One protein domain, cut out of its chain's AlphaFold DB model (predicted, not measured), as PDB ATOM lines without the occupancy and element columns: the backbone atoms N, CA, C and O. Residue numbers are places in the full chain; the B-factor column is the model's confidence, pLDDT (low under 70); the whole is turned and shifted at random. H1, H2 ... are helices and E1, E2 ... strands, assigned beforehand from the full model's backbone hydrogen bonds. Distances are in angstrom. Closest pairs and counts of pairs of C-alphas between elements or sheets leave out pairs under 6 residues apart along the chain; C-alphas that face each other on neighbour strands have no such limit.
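AT A GLANCE: This is residues 64 to 128 of the 223 residues of an uncharacterized protein of Prevotellaceae bacterium (UniProt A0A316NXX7). The domain is one strongly twisted sheet of five strands, curled but open, with the long strand E2 bending so that E1 and E5 lie beside its first part and E3 and E4 beside its last part. The short helix H1 sits beside the E5 edge, and residues 109 to 113 with H1 bridge along the chain from edge strand E4 to edge strand E5, while a long loop, residues 90 to 104, joins E3 to E4. The printed part has 65 residues, with named elements in the order E1 E2 E3 E4 H1 E5; the sheet order is E4 - E3 - E2 - E1 - E5, all antiparallel, and the class is mostly strand. The whole is compact and rounded, with a radius of gyration of the C-alphas of 10.3 A and spans of 25 by 22 by 20 A.

HOW THE PARTS SIT: E2, residues 72 to 81, is an inner strand and bends by 64 degrees at residue 75. E1, residues 64 to 69, is its antiparallel neighbour at 125 degrees and forms a hairpin with it; N 74 and O 67 are within hydrogen-bond range at 2.8 A. E3, residues 84 to 89, also forms a hairpin with E2, antiparallel at 138 degrees, with N 79 and O 86 at 2.7 A. E4, residues 105 to 108, is an edge strand and forms a hairpin with E3, antiparallel at 150 degrees, with N 87 and O 107 at 2.8 A. E1, E2, E3 and E4 make a meander, each strand the antiparallel neighbour of the one before. E5, residues 122 to 127, is the other edge strand, antiparallel to E1 at 166 degrees, with N 66 and O 126 at 2.8 A. E4 and E5 are apart. H1, residues 114 to 119, is on the sheet at a height of 8.1 A, but over none of its strands; the closest C-alphas of H1 and E5, those of Leu 117 and Ser 123, are 7.3 A apart. In H1 every O i to N i+4 pair is within hydrogen-bond range.

IN THESE COORDINATES: E1 begins at C-alpha 64 (-4.760, -8.673, -10.921) and is 15.2 A long. E2 is 25.1 A long and ends at C-alpha 81 (-20.369, -13.141, -12.173). E3 measures 15.9 A, E4 10.3 A, H1 8.9 A and E5 13.0 A, the last ending at C-alpha 127 (-1.559, -13.183, -13.198).

THE WHOLE: The two C-alphas farthest apart, those of Gly 71 and His 82, are 28.4 A apart. The printed part has no cut. The link from E3 to E4, 15 residues, is long; the other links are tight. The mean pLDDT of the printed part is 82.8, and residue 128 is under 70.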
ATOM      1  N   ARG A  64      -5.330  -9.536  -9.886       77.06
ATOM      2  CA  ARG A  64      -4.760  -8.673 -10.921       77.06
ATOM      3  C   ARG A  64      -4.212  -9.506 -12.068       77.06
ATOM      4  O   ARG A  64      -3.557 -10.525 -11.855       77.06
ATOM      5  N   PHE A  65      -4.448  -9.038 -13.281       82.31
ATOM      6  CA  PHE A  65      -3.883  -9.631 -14.484       82.31
ATOM      7  C   PHE A  65      -3.177  -8.563 -15.314       82.31
ATOM      8  O   PHE A  65      -3.510  -7.375 -15.250       82.31
ATOM      9  N   ARG A  66      -2.235  -9.022 -16.132       81.69
ATOM     10  CA  ARG A  66      -1.735  -8.326 -17.311       81.69
ATOM     11  C   ARG A  66      -2.025  -9.208 -18.506       81.69
ATOM     12  O   ARG A  66      -1.822 -10.414 -18.454       81.69
ATOM     13  N   CYS A  67      -2.494  -8.613 -19.582       84.44
ATOM     14  CA  CYS A  67      -2.603  -9.293 -20.860       84.44
ATOM     15  C   CYS A  67      -2.373  -8.294 -21.986       84.44
ATOM     16  O   CYS A  67      -2.137  -7.104 -21.759       84.44
ATOM     17  N   LYS A  68      -2.458  -8.775 -23.218       85.00
ATOM     18  CA  LYS A  68      -2.591  -7.941 -24.400       85.00
ATOM     19  C   LYS A  68      -3.936  -8.221 -25.049       85.00
ATOM     20  O   LYS A  68      -4.199  -9.341 -25.471       85.00
ATOM     21  N   PHE A  69      -4.760  -7.190 -25.175       85.44
ATOM     22  CA  PHE A  69      -5.954  -7.234 -26.017       85.44
ATOM     23  C   PHE A  69      -5.601  -6.661 -27.382       85.44
ATOM     24  O   PHE A  69      -5.172  -5.508 -27.470       85.44
ATOM     25  N   HIS A  70      -5.758  -7.443 -28.452       83.31
ATOM     26  CA  HIS A  70      -5.392  -7.007 -29.810       83.31
ATOM     27  C   HIS A  70      -3.960  -6.428 -29.894       83.31
ATOM     28  O   HIS A  70      -3.705  -5.456 -30.601       83.31
ATOM     29  N   GLY A  71      -3.023  -6.986 -29.118       78.44
ATOM     30  CA  GLY A  71      -1.635  -6.515 -29.031       78.44
ATOM     31  C   GLY A  71      -1.401  -5.296 -28.126       78.44
ATOM     32  O   GLY A  71      -0.246  -4.992 -27.828       78.44
ATOM     33  N   LYS A  72      -2.451  -4.626 -27.631       83.62
ATOM     34  CA  LYS A  72      -2.327  -3.520 -26.673       83.62
ATOM     35  C   LYS A  72      -2.202  -4.074 -25.248       83.62
ATOM     36  O   LYS A  72      -3.099  -4.805 -24.829       83.62
ATOM     37  N   PRO A  73      -1.141  -3.733 -24.496       84.38
ATOM     38  CA  PRO A  73      -0.992  -4.178 -23.117       84.38
ATOM     39  C   PRO A  73      -2.072  -3.550 -22.241       84.38
ATOM     40  O   PRO A  73      -2.328  -2.347 -22.316       84.38
ATOM     41  N   VAL A  74      -2.706  -4.379 -21.421       84.75
ATOM     42  CA  VAL A  74      -3.774  -3.989 -20.510       84.75
ATOM     43  C   VAL A  74      -3.574  -4.680 -19.175       84.75
ATOM     44  O   VAL A  74      -3.164  -5.837 -19.098       84.75
ATOM     45  N   GLU A  75      -3.885  -3.946 -18.118       84.31
ATOM     46  CA  GLU A  75      -3.865  -4.428 -16.748       84.31
ATOM     47  C   GLU A  75      -5.213  -4.178 -16.098       84.31
ATOM     48  O   GLU A  75      -5.905  -3.198 -16.396       84.31
ATOM     49  N   GLY A  76      -5.584  -5.068 -15.192       86.12
ATOM     50  CA  GLY A  76      -6.898  -5.016 -14.588       86.12
ATOM     51  C   GLY A  76      -7.071  -6.004 -13.456       86.12
ATOM     52  O   GLY A  76      -6.105  -6.611 -12.995       86.12
ATOM     53  N   LYS A  77      -8.322  -6.169 -13.033       86.81
ATOM     54  CA  LYS A  77      -8.751  -7.232 -12.124       86.81
ATOM     55  C   LYS A  77      -9.741  -8.160 -12.803       86.81
ATOM     56  O   LYS A  77     -10.571  -7.728 -13.598       86.81
ATOM     57  N   ILE A  78      -9.659  -9.436 -12.475       87.31
ATOM     58  CA  ILE A  78     -10.629 -10.434 -12.908       87.31
ATOM     59  C   ILE A  78     -11.860 -10.302 -12.013       87.31
ATOM     60  O   ILE A  78     -11.739 -10.088 -10.814       87.31
ATOM     61  N   GLN A  79     -13.046 -10.422 -12.579       87.75
ATOM     62  CA  GLN A  79     -14.312 -10.440 -11.867       87.75
ATOM     63  C   GLN A  79     -15.126 -11.613 -12.390       87.75
ATOM     64  O   GLN A  79     -15.222 -11.793 -13.598       87.75
ATOM     65  N   VAL A  80     -15.738 -12.391 -11.504       86.19
ATOM     66  CA  VAL A  80     -16.563 -13.535 -11.903       86.19
ATOM     67  C   VAL A  80     -18.004 -13.307 -11.466       86.19
ATOM     68  O   VAL A  80     -18.283 -13.100 -10.288       86.19
ATOM     69  N   GLU A  81     -18.936 -13.331 -12.418       83.19
ATOM     70  CA  GLU A  81     -20.369 -13.141 -12.173       83.19
ATOM     71  C   GLU A  81     -21.183 -14.172 -12.953       83.19
ATOM     72  O   GLU A  81     -21.043 -14.291 -14.164       83.19
ATOM     73  N   HIS A  82     -22.076 -14.896 -12.269       82.06
ATOM     74  CA  HIS A  82     -22.996 -15.868 -12.892       82.06
ATOM     75  C   HIS A  82     -22.310 -16.927 -13.774       82.06
ATOM     76  O   HIS A  82     -22.880 -17.358 -14.770       82.06
ATOM     77  N   GLY A  83     -21.090 -17.342 -13.421       80.81
ATOM     78  CA  GLY A  83     -20.318 -18.308 -14.213       80.81
ATOM     79  C   GLY A  83     -19.626 -17.710 -15.441       80.81
ATOM     80  O   GLY A  83     -19.118 -18.465 -16.264       80.81
ATOM     81  N   TYR A  84     -19.587 -16.381 -15.548       84.94
ATOM     82  CA  TYR A  84     -18.853 -15.647 -16.572       84.94
ATOM     83  C   TYR A  84     -17.694 -14.869 -15.960       84.94
ATOM     84  O   TYR A  84     -17.813 -14.284 -14.882       84.94
ATOM     85  N   VAL A  85     -16.582 -14.837 -16.680       87.75
ATOM     86  CA  VAL A  85     -15.354 -14.141 -16.315       87.75
ATOM     87  C   VAL A  85     -15.288 -12.813 -17.063       87.75
ATOM     88  O   VAL A  85     -15.383 -12.746 -18.288       87.75
ATOM     89  N   PHE A  86     -15.064 -11.744 -16.311       89.19
ATOM     90  CA  PHE A  86     -14.926 -10.379 -16.786       89.19
ATOM     91  C   PHE A  86     -13.558  -9.821 -16.402       89.19
ATOM     92  O   PHE A  86     -13.190  -9.745 -15.236       89.19
ATOM     93  N   LEU A  87     -12.814  -9.357 -17.393       89.25
ATOM     94  CA  LEU A  87     -11.543  -8.668 -17.234       89.25
ATOM     95  C   LEU A  87     -11.815  -7.165 -17.092       89.25
ATOM     96  O   LEU A  87     -12.081  -6.471 -18.074       89.25
ATOM     97  N   CYS A  88     -11.821  -6.670 -15.856       89.62
ATOM     98  CA  CYS A  88     -12.121  -5.282 -15.499       89.62
ATOM     99  C   CYS A  88     -10.863  -4.412 -15.607       89.62
ATOM    100  O   CYS A  88      -9.867  -4.689 -14.947       89.62
ATOM    101  N   GLN A  89     -10.895  -3.376 -16.449       88.56
ATOM    102  CA  GLN A  89      -9.731  -2.566 -16.839       88.56
ATOM    103  C   GLN A  89     -10.152  -1.179 -17.372       88.56
ATOM    104  O   GLN A  89     -11.341  -0.877 -17.468       88.56
ATOM    105  N   ASN A  90      -9.196  -0.291 -17.670       86.88
ATOM    106  CA  ASN A  90      -9.467   1.123 -18.004       86.88
ATOM    107  C   ASN A  90      -9.180   1.528 -19.462       86.88
ATOM    108  O   ASN A  90      -9.453   2.663 -19.846       86.88
ATOM    109  N   GLU A  91      -8.667   0.609 -20.269       86.06
ATOM    110  CA  GLU A  91      -8.127   0.831 -21.608       86.06
ATOM    111  C   GLU A  91      -9.104   0.541 -22.750       86.06
ATOM    112  O   GLU A  91      -9.075   1.242 -23.762       86.06
ATOM    113  N   ILE A  92      -9.921  -0.509 -22.637       82.81
ATOM    114  CA  ILE A  92     -10.779  -1.002 -23.725       82.81
ATOM    115  C   ILE A  92     -12.218  -1.122 -23.239       82.81
ATOM    116  O   ILE A  92     -12.487  -1.781 -22.242       82.81
ATOM    117  N   ASP A  93     -13.162  -0.513 -23.949       81.56
ATOM    118  CA  ASP A  93     -14.574  -0.729 -23.647       81.56
ATOM    119  C   ASP A  93     -15.024  -2.100 -24.166       81.56
ATOM    120  O   ASP A  93     -14.631  -2.532 -25.249       81.56
ATOM    121  N   GLY A  94     -15.836  -2.789 -23.378       79.06
ATOM    122  CA  GLY A  94     -16.279  -4.148 -23.652       79.06
ATOM    123  C   GLY A  94     -17.638  -4.420 -23.018       79.06
ATOM    124  O   GLY A  94     -18.471  -3.526 -22.855       79.06
ATOM    125  N   CYS A  95     -17.887  -5.672 -22.650       77.31
ATOM    126  CA  CYS A  95     -19.126  -6.055 -21.976       77.31
ATOM    127  C   CYS A  95     -19.150  -5.567 -20.524       77.31
ATOM    128  O   CYS A  95     -18.208  -5.797 -19.770       77.31
ATOM    129  N   ARG A  96     -20.254  -4.947 -20.092       76.94
ATOM    130  CA  ARG A  96     -20.410  -4.422 -18.724       76.94
ATOM    131  C   ARG A  96     -20.668  -5.537 -17.702       76.94
ATOM    132  O   ARG A  96     -21.756  -6.103 -17.690       76.94
ATOM    133  N   ALA A  97     -19.713  -5.765 -16.803       82.31
ATOM    134  CA  ALA A  97     -19.931  -6.470 -15.540       82.31
ATOM    135  C   ALA A  97     -20.796  -5.608 -14.604       82.31
ATOM    136  O   ALA A  97     -20.763  -4.370 -14.693       82.31
ATOM    137  N   ARG A  98     -21.561  -6.229 -13.695       80.88
ATOM    138  CA  ARG A  98     -22.348  -5.478 -12.698       80.88
ATOM    139  C   ARG A  98     -21.431  -4.795 -11.690       80.88
ATOM    140  O   ARG A  98     -21.649  -3.629 -11.370       80.88
ATOM    141  N   ASN A  99     -20.395  -5.494 -11.236       81.44
ATOM    142  CA  ASN A  99     -19.365  -4.970 -10.354       81.44
ATOM    143  C   ASN A  99     -18.018  -4.904 -11.083       81.44
ATOM    144  O   ASN A  99     -17.343  -5.906 -11.267       81.44
ATOM    145  N   LYS A 100     -17.589  -3.698 -11.460       82.12
ATOM    146  CA  LYS A 100     -16.317  -3.490 -12.173       82.12
ATOM    147  C   LYS A 100     -15.109  -3.314 -11.252       82.12
ATOM    148  O   LYS A 100     -14.052  -2.907 -11.721       82.12
ATOM    149  N   LEU A 101     -15.259  -3.556  -9.946       78.75
ATOM    150  CA  LEU A 101     -14.174  -3.456  -8.958       78.75
ATOM    151  C   LEU A 101     -13.437  -2.099  -8.986       78.75
ATOM    152  O   LEU A 101     -12.234  -2.031  -8.751       78.75
ATOM    153  N   GLY A 102     -14.153  -1.018  -9.315       79.44
ATOM    154  CA  GLY A 102     -13.594   0.334  -9.437       79.44
ATOM    155  C   GLY A 102     -12.990   0.683 -10.804       79.44
ATOM    156  O   GLY A 102     -12.578   1.824 -11.000       79.44
ATOM    157  N   TYR A 103     -12.976  -0.241 -11.769       84.69
ATOM    158  CA  TYR A 103     -12.506   0.016 -13.132       84.69
ATOM    159  C   TYR A 103     -13.602   0.597 -14.035       84.69
ATOM    160  O   TYR A 103     -14.807   0.382 -13.855       84.69
ATOM    161  N   LYS A 104     -13.169   1.354 -15.045       84.75
ATOM    162  CA  LYS A 104     -14.048   2.054 -15.985       84.75
ATOM    163  C   LYS A 104     -14.773   1.077 -16.907       84.75
ATOM    164  O   LYS A 104     -15.989   1.208 -17.100       84.75
ATOM    165  N   TYR A 105     -14.051   0.083 -17.412       87.50
ATOM    166  CA  TYR A 105     -14.520  -0.877 -18.400       87.50
ATOM    167  C   TYR A 105     -14.344  -2.317 -17.921       87.50
ATOM    168  O   TYR A 105     -13.648  -2.609 -16.949       87.50
ATOM    169  N   SER A 106     -15.015  -3.228 -18.608       88.44
ATOM    170  CA  SER A 106     -14.920  -4.663 -18.373       88.44
ATOM    171  C   SER A 106     -15.033  -5.389 -19.703       88.44
ATOM    172  O   SER A 106     -15.657  -4.886 -20.635       88.44
ATOM    173  N   TYR A 107     -14.398  -6.549 -19.799       88.69
ATOM    174  CA  TYR A 107     -14.328  -7.330 -21.025       88.69
ATOM    175  C   TYR A 107     -14.662  -8.790 -20.712       88.69
ATOM    176  O   TYR A 107     -13.997  -9.395 -19.879       88.69
ATOM    177  N   SER A 108     -15.713  -9.341 -21.323       86.88
ATOM    178  CA  SER A 108     -16.139 -10.725 -21.062       86.88
ATOM    179  C   SER A 108     -15.227 -11.701 -21.797       86.88
ATOM    180  O   SER A 108     -14.951 -11.489 -22.974       86.88
ATOM    181  N   VAL A 109     -14.791 -12.757 -21.114       86.44
ATOM    182  CA  VAL A 109     -14.037 -13.881 -21.701       86.44
ATOM    183  C   VAL A 109     -14.737 -15.215 -21.434       86.44
ATOM    184  O   VAL A 109     -14.094 -16.236 -21.218       86.44
ATOM    185  N   ASP A 110     -16.070 -15.185 -21.425       85.12
ATOM    186  CA  ASP A 110     -16.953 -16.326 -21.180       85.12
ATOM    187  C   ASP A 110     -16.562 -17.129 -19.936       85.12
ATOM    188  O   ASP A 110     -16.525 -16.580 -18.837       85.12
ATOM    189  N   SER A 111     -16.278 -18.419 -20.084       79.62
ATOM    190  CA  SER A 111     -15.860 -19.295 -18.991       79.62
ATOM    191  C   SER A 111     -14.400 -19.099 -18.574       79.62
ATOM    192  O   SER A 111     -13.985 -19.637 -17.549       79.62
ATOM    193  N   GLY A 112     -13.619 -18.324 -19.330       79.06
ATOM    194  CA  GLY A 112     -12.226 -18.025 -19.024       79.06
ATOM    195  C   GLY A 112     -11.294 -19.225 -19.166       79.06
ATOM    196  O   GLY A 112     -10.303 -19.317 -18.434       79.06
ATOM    197  N   PHE A 113     -11.610 -20.154 -20.074       80.50
ATOM    198  CA  PHE A 113     -10.657 -21.169 -20.524       80.50
ATOM    199  C   PHE A 113      -9.638 -20.568 -21.505       80.50
ATOM    200  O   PHE A 113      -9.836 -19.488 -22.063       80.50
ATOM    201  N   ASP A 114      -8.526 -21.270 -21.728       78.00
ATOM    202  CA  ASP A 114      -7.484 -20.831 -22.669       78.00
ATOM    203  C   ASP A 114      -8.024 -20.695 -24.104       78.00
ATOM    204  O   ASP A 114      -7.599 -19.811 -24.851       78.00
ATOM    205  N   GLU A 115      -8.992 -21.529 -24.487       80.56
ATOM    206  CA  GLU A 115      -9.695 -21.428 -25.766       80.56
ATOM    207  C   GLU A 115     -10.499 -20.126 -25.866       80.56
ATOM    208  O   GLU A 115     -10.415 -19.442 -26.889       80.56
ATOM    209  N   ASP A 116     -11.203 -19.746 -24.797       82.06
ATOM    210  CA  ASP A 116     -11.992 -18.511 -24.747       82.06
ATOM    211  C   ASP A 116     -11.071 -17.292 -24.886       82.06
ATOM    212  O   ASP A 116     -11.308 -16.406 -25.707       82.06
ATOM    213  N   LEU A 117      -9.946 -17.277 -24.162       82.56
ATOM    214  CA  LEU A 117      -8.953 -16.201 -24.251       82.56
ATOM    215  C   LEU A 117      -8.448 -15.996 -25.687       82.56
ATOM    216  O   LEU A 117      -8.328 -14.856 -26.140       82.56
ATOM    217  N   LYS A 118      -8.222 -17.081 -26.439       82.44
ATOM    218  CA  LYS A 118      -7.821 -17.006 -27.854       82.44
ATOM    219  C   LYS A 118      -8.927 -16.450 -28.746       82.44
ATOM    220  O   LYS A 118      -8.634 -15.611 -29.595       82.44
ATOM    221  N   ILE A 119     -10.176 -16.885 -28.556       83.06
ATOM    222  CA  ILE A 119     -11.337 -16.379 -29.313       83.06
ATOM    223  C   ILE A 119     -11.451 -14.859 -29.147       83.06
ATOM    224  O   ILE A 119     -11.663 -14.129 -30.116       83.06
ATOM    225  N   TYR A 120     -11.228 -14.379 -27.927       81.56
ATOM    226  CA  TYR A 120     -11.301 -12.966 -27.573       81.56
ATOM    227  C   TYR A 120     -10.000 -12.178 -27.815       81.56
ATOM    228  O   TYR A 120      -9.887 -11.032 -27.384       81.56
ATOM    229  N   ASN A 121      -9.026 -12.745 -28.542       83.12
ATOM    230  CA  ASN A 121      -7.733 -12.116 -28.849       83.12
ATOM    231  C   ASN A 121      -6.992 -11.584 -27.611       83.12
ATOM    232  O   ASN A 121      -6.357 -10.521 -27.655       83.12
ATOM    233  N   VAL A 122      -7.084 -12.331 -26.513       83.00
ATOM    234  CA  VAL A 122      -6.320 -12.105 -25.292       83.00
ATOM    235  C   VAL A 122      -5.045 -12.931 -25.378       83.00
ATOM    236  O   VAL A 122      -5.081 -14.160 -25.332       83.00
ATOM    237  N   SER A 123      -3.908 -12.260 -25.521       81.12
ATOM    238  CA  SER A 123      -2.584 -12.887 -25.539       81.12
ATOM    239  C   SER A 123      -1.739 -12.439 -24.349       81.12
ATOM    240  O   SER A 123      -2.104 -11.500 -23.639       81.12
ATOM    241  N   ASP A 124      -0.625 -13.134 -24.103       77.00
ATOM    242  CA  ASP A 124       0.320 -12.851 -23.010       77.00
ATOM    243  C   ASP A 124      -0.364 -12.666 -21.649       77.00
ATOM    244  O   ASP A 124      -0.014 -11.778 -20.869       77.00
ATOM    245  N   PHE A 125      -1.395 -13.472 -21.391       80.12
ATOM    246  CA  PHE A 125      -2.127 -13.401 -20.141       80.12
ATOM    247  C   PHE A 125      -1.249 -13.918 -19.001       80.12
ATOM    248  O   PHE A 125      -0.796 -15.061 -19.019       80.12
ATOM    249  N   ALA A 126      -1.047 -13.077 -17.996       74.69
ATOM    250  CA  ALA A 126      -0.310 -13.387 -16.786       74.69
ATOM    251  C   ALA A 126      -1.065 -12.849 -15.568       74.69
ATOM    252  O   ALA A 126      -1.560 -11.718 -15.567       74.69
ATOM    253  N   LEU A 127      -1.125 -13.651 -14.508       74.69
ATOM    254  CA  LEU A 127      -1.559 -13.183 -13.198       74.69
ATOM    255  C   LEU A 127      -0.404 -12.397 -12.564       74.69
ATOM    256  O   LEU A 127       0.708 -12.903 -12.458       74.69
ATOM    257  N   LEU A 128      -0.668 -11.150 -12.173       63.28
ATOM    258  CA  LEU A 128       0.328 -10.221 -11.625       63.28
ATOM    259  C   LEU A 128       0.345 -10.255 -10.091       63.28
ATOM    260  O   LEU A 128       0.248  -9.209  -9.459       63.28
TER     261      LEU A 128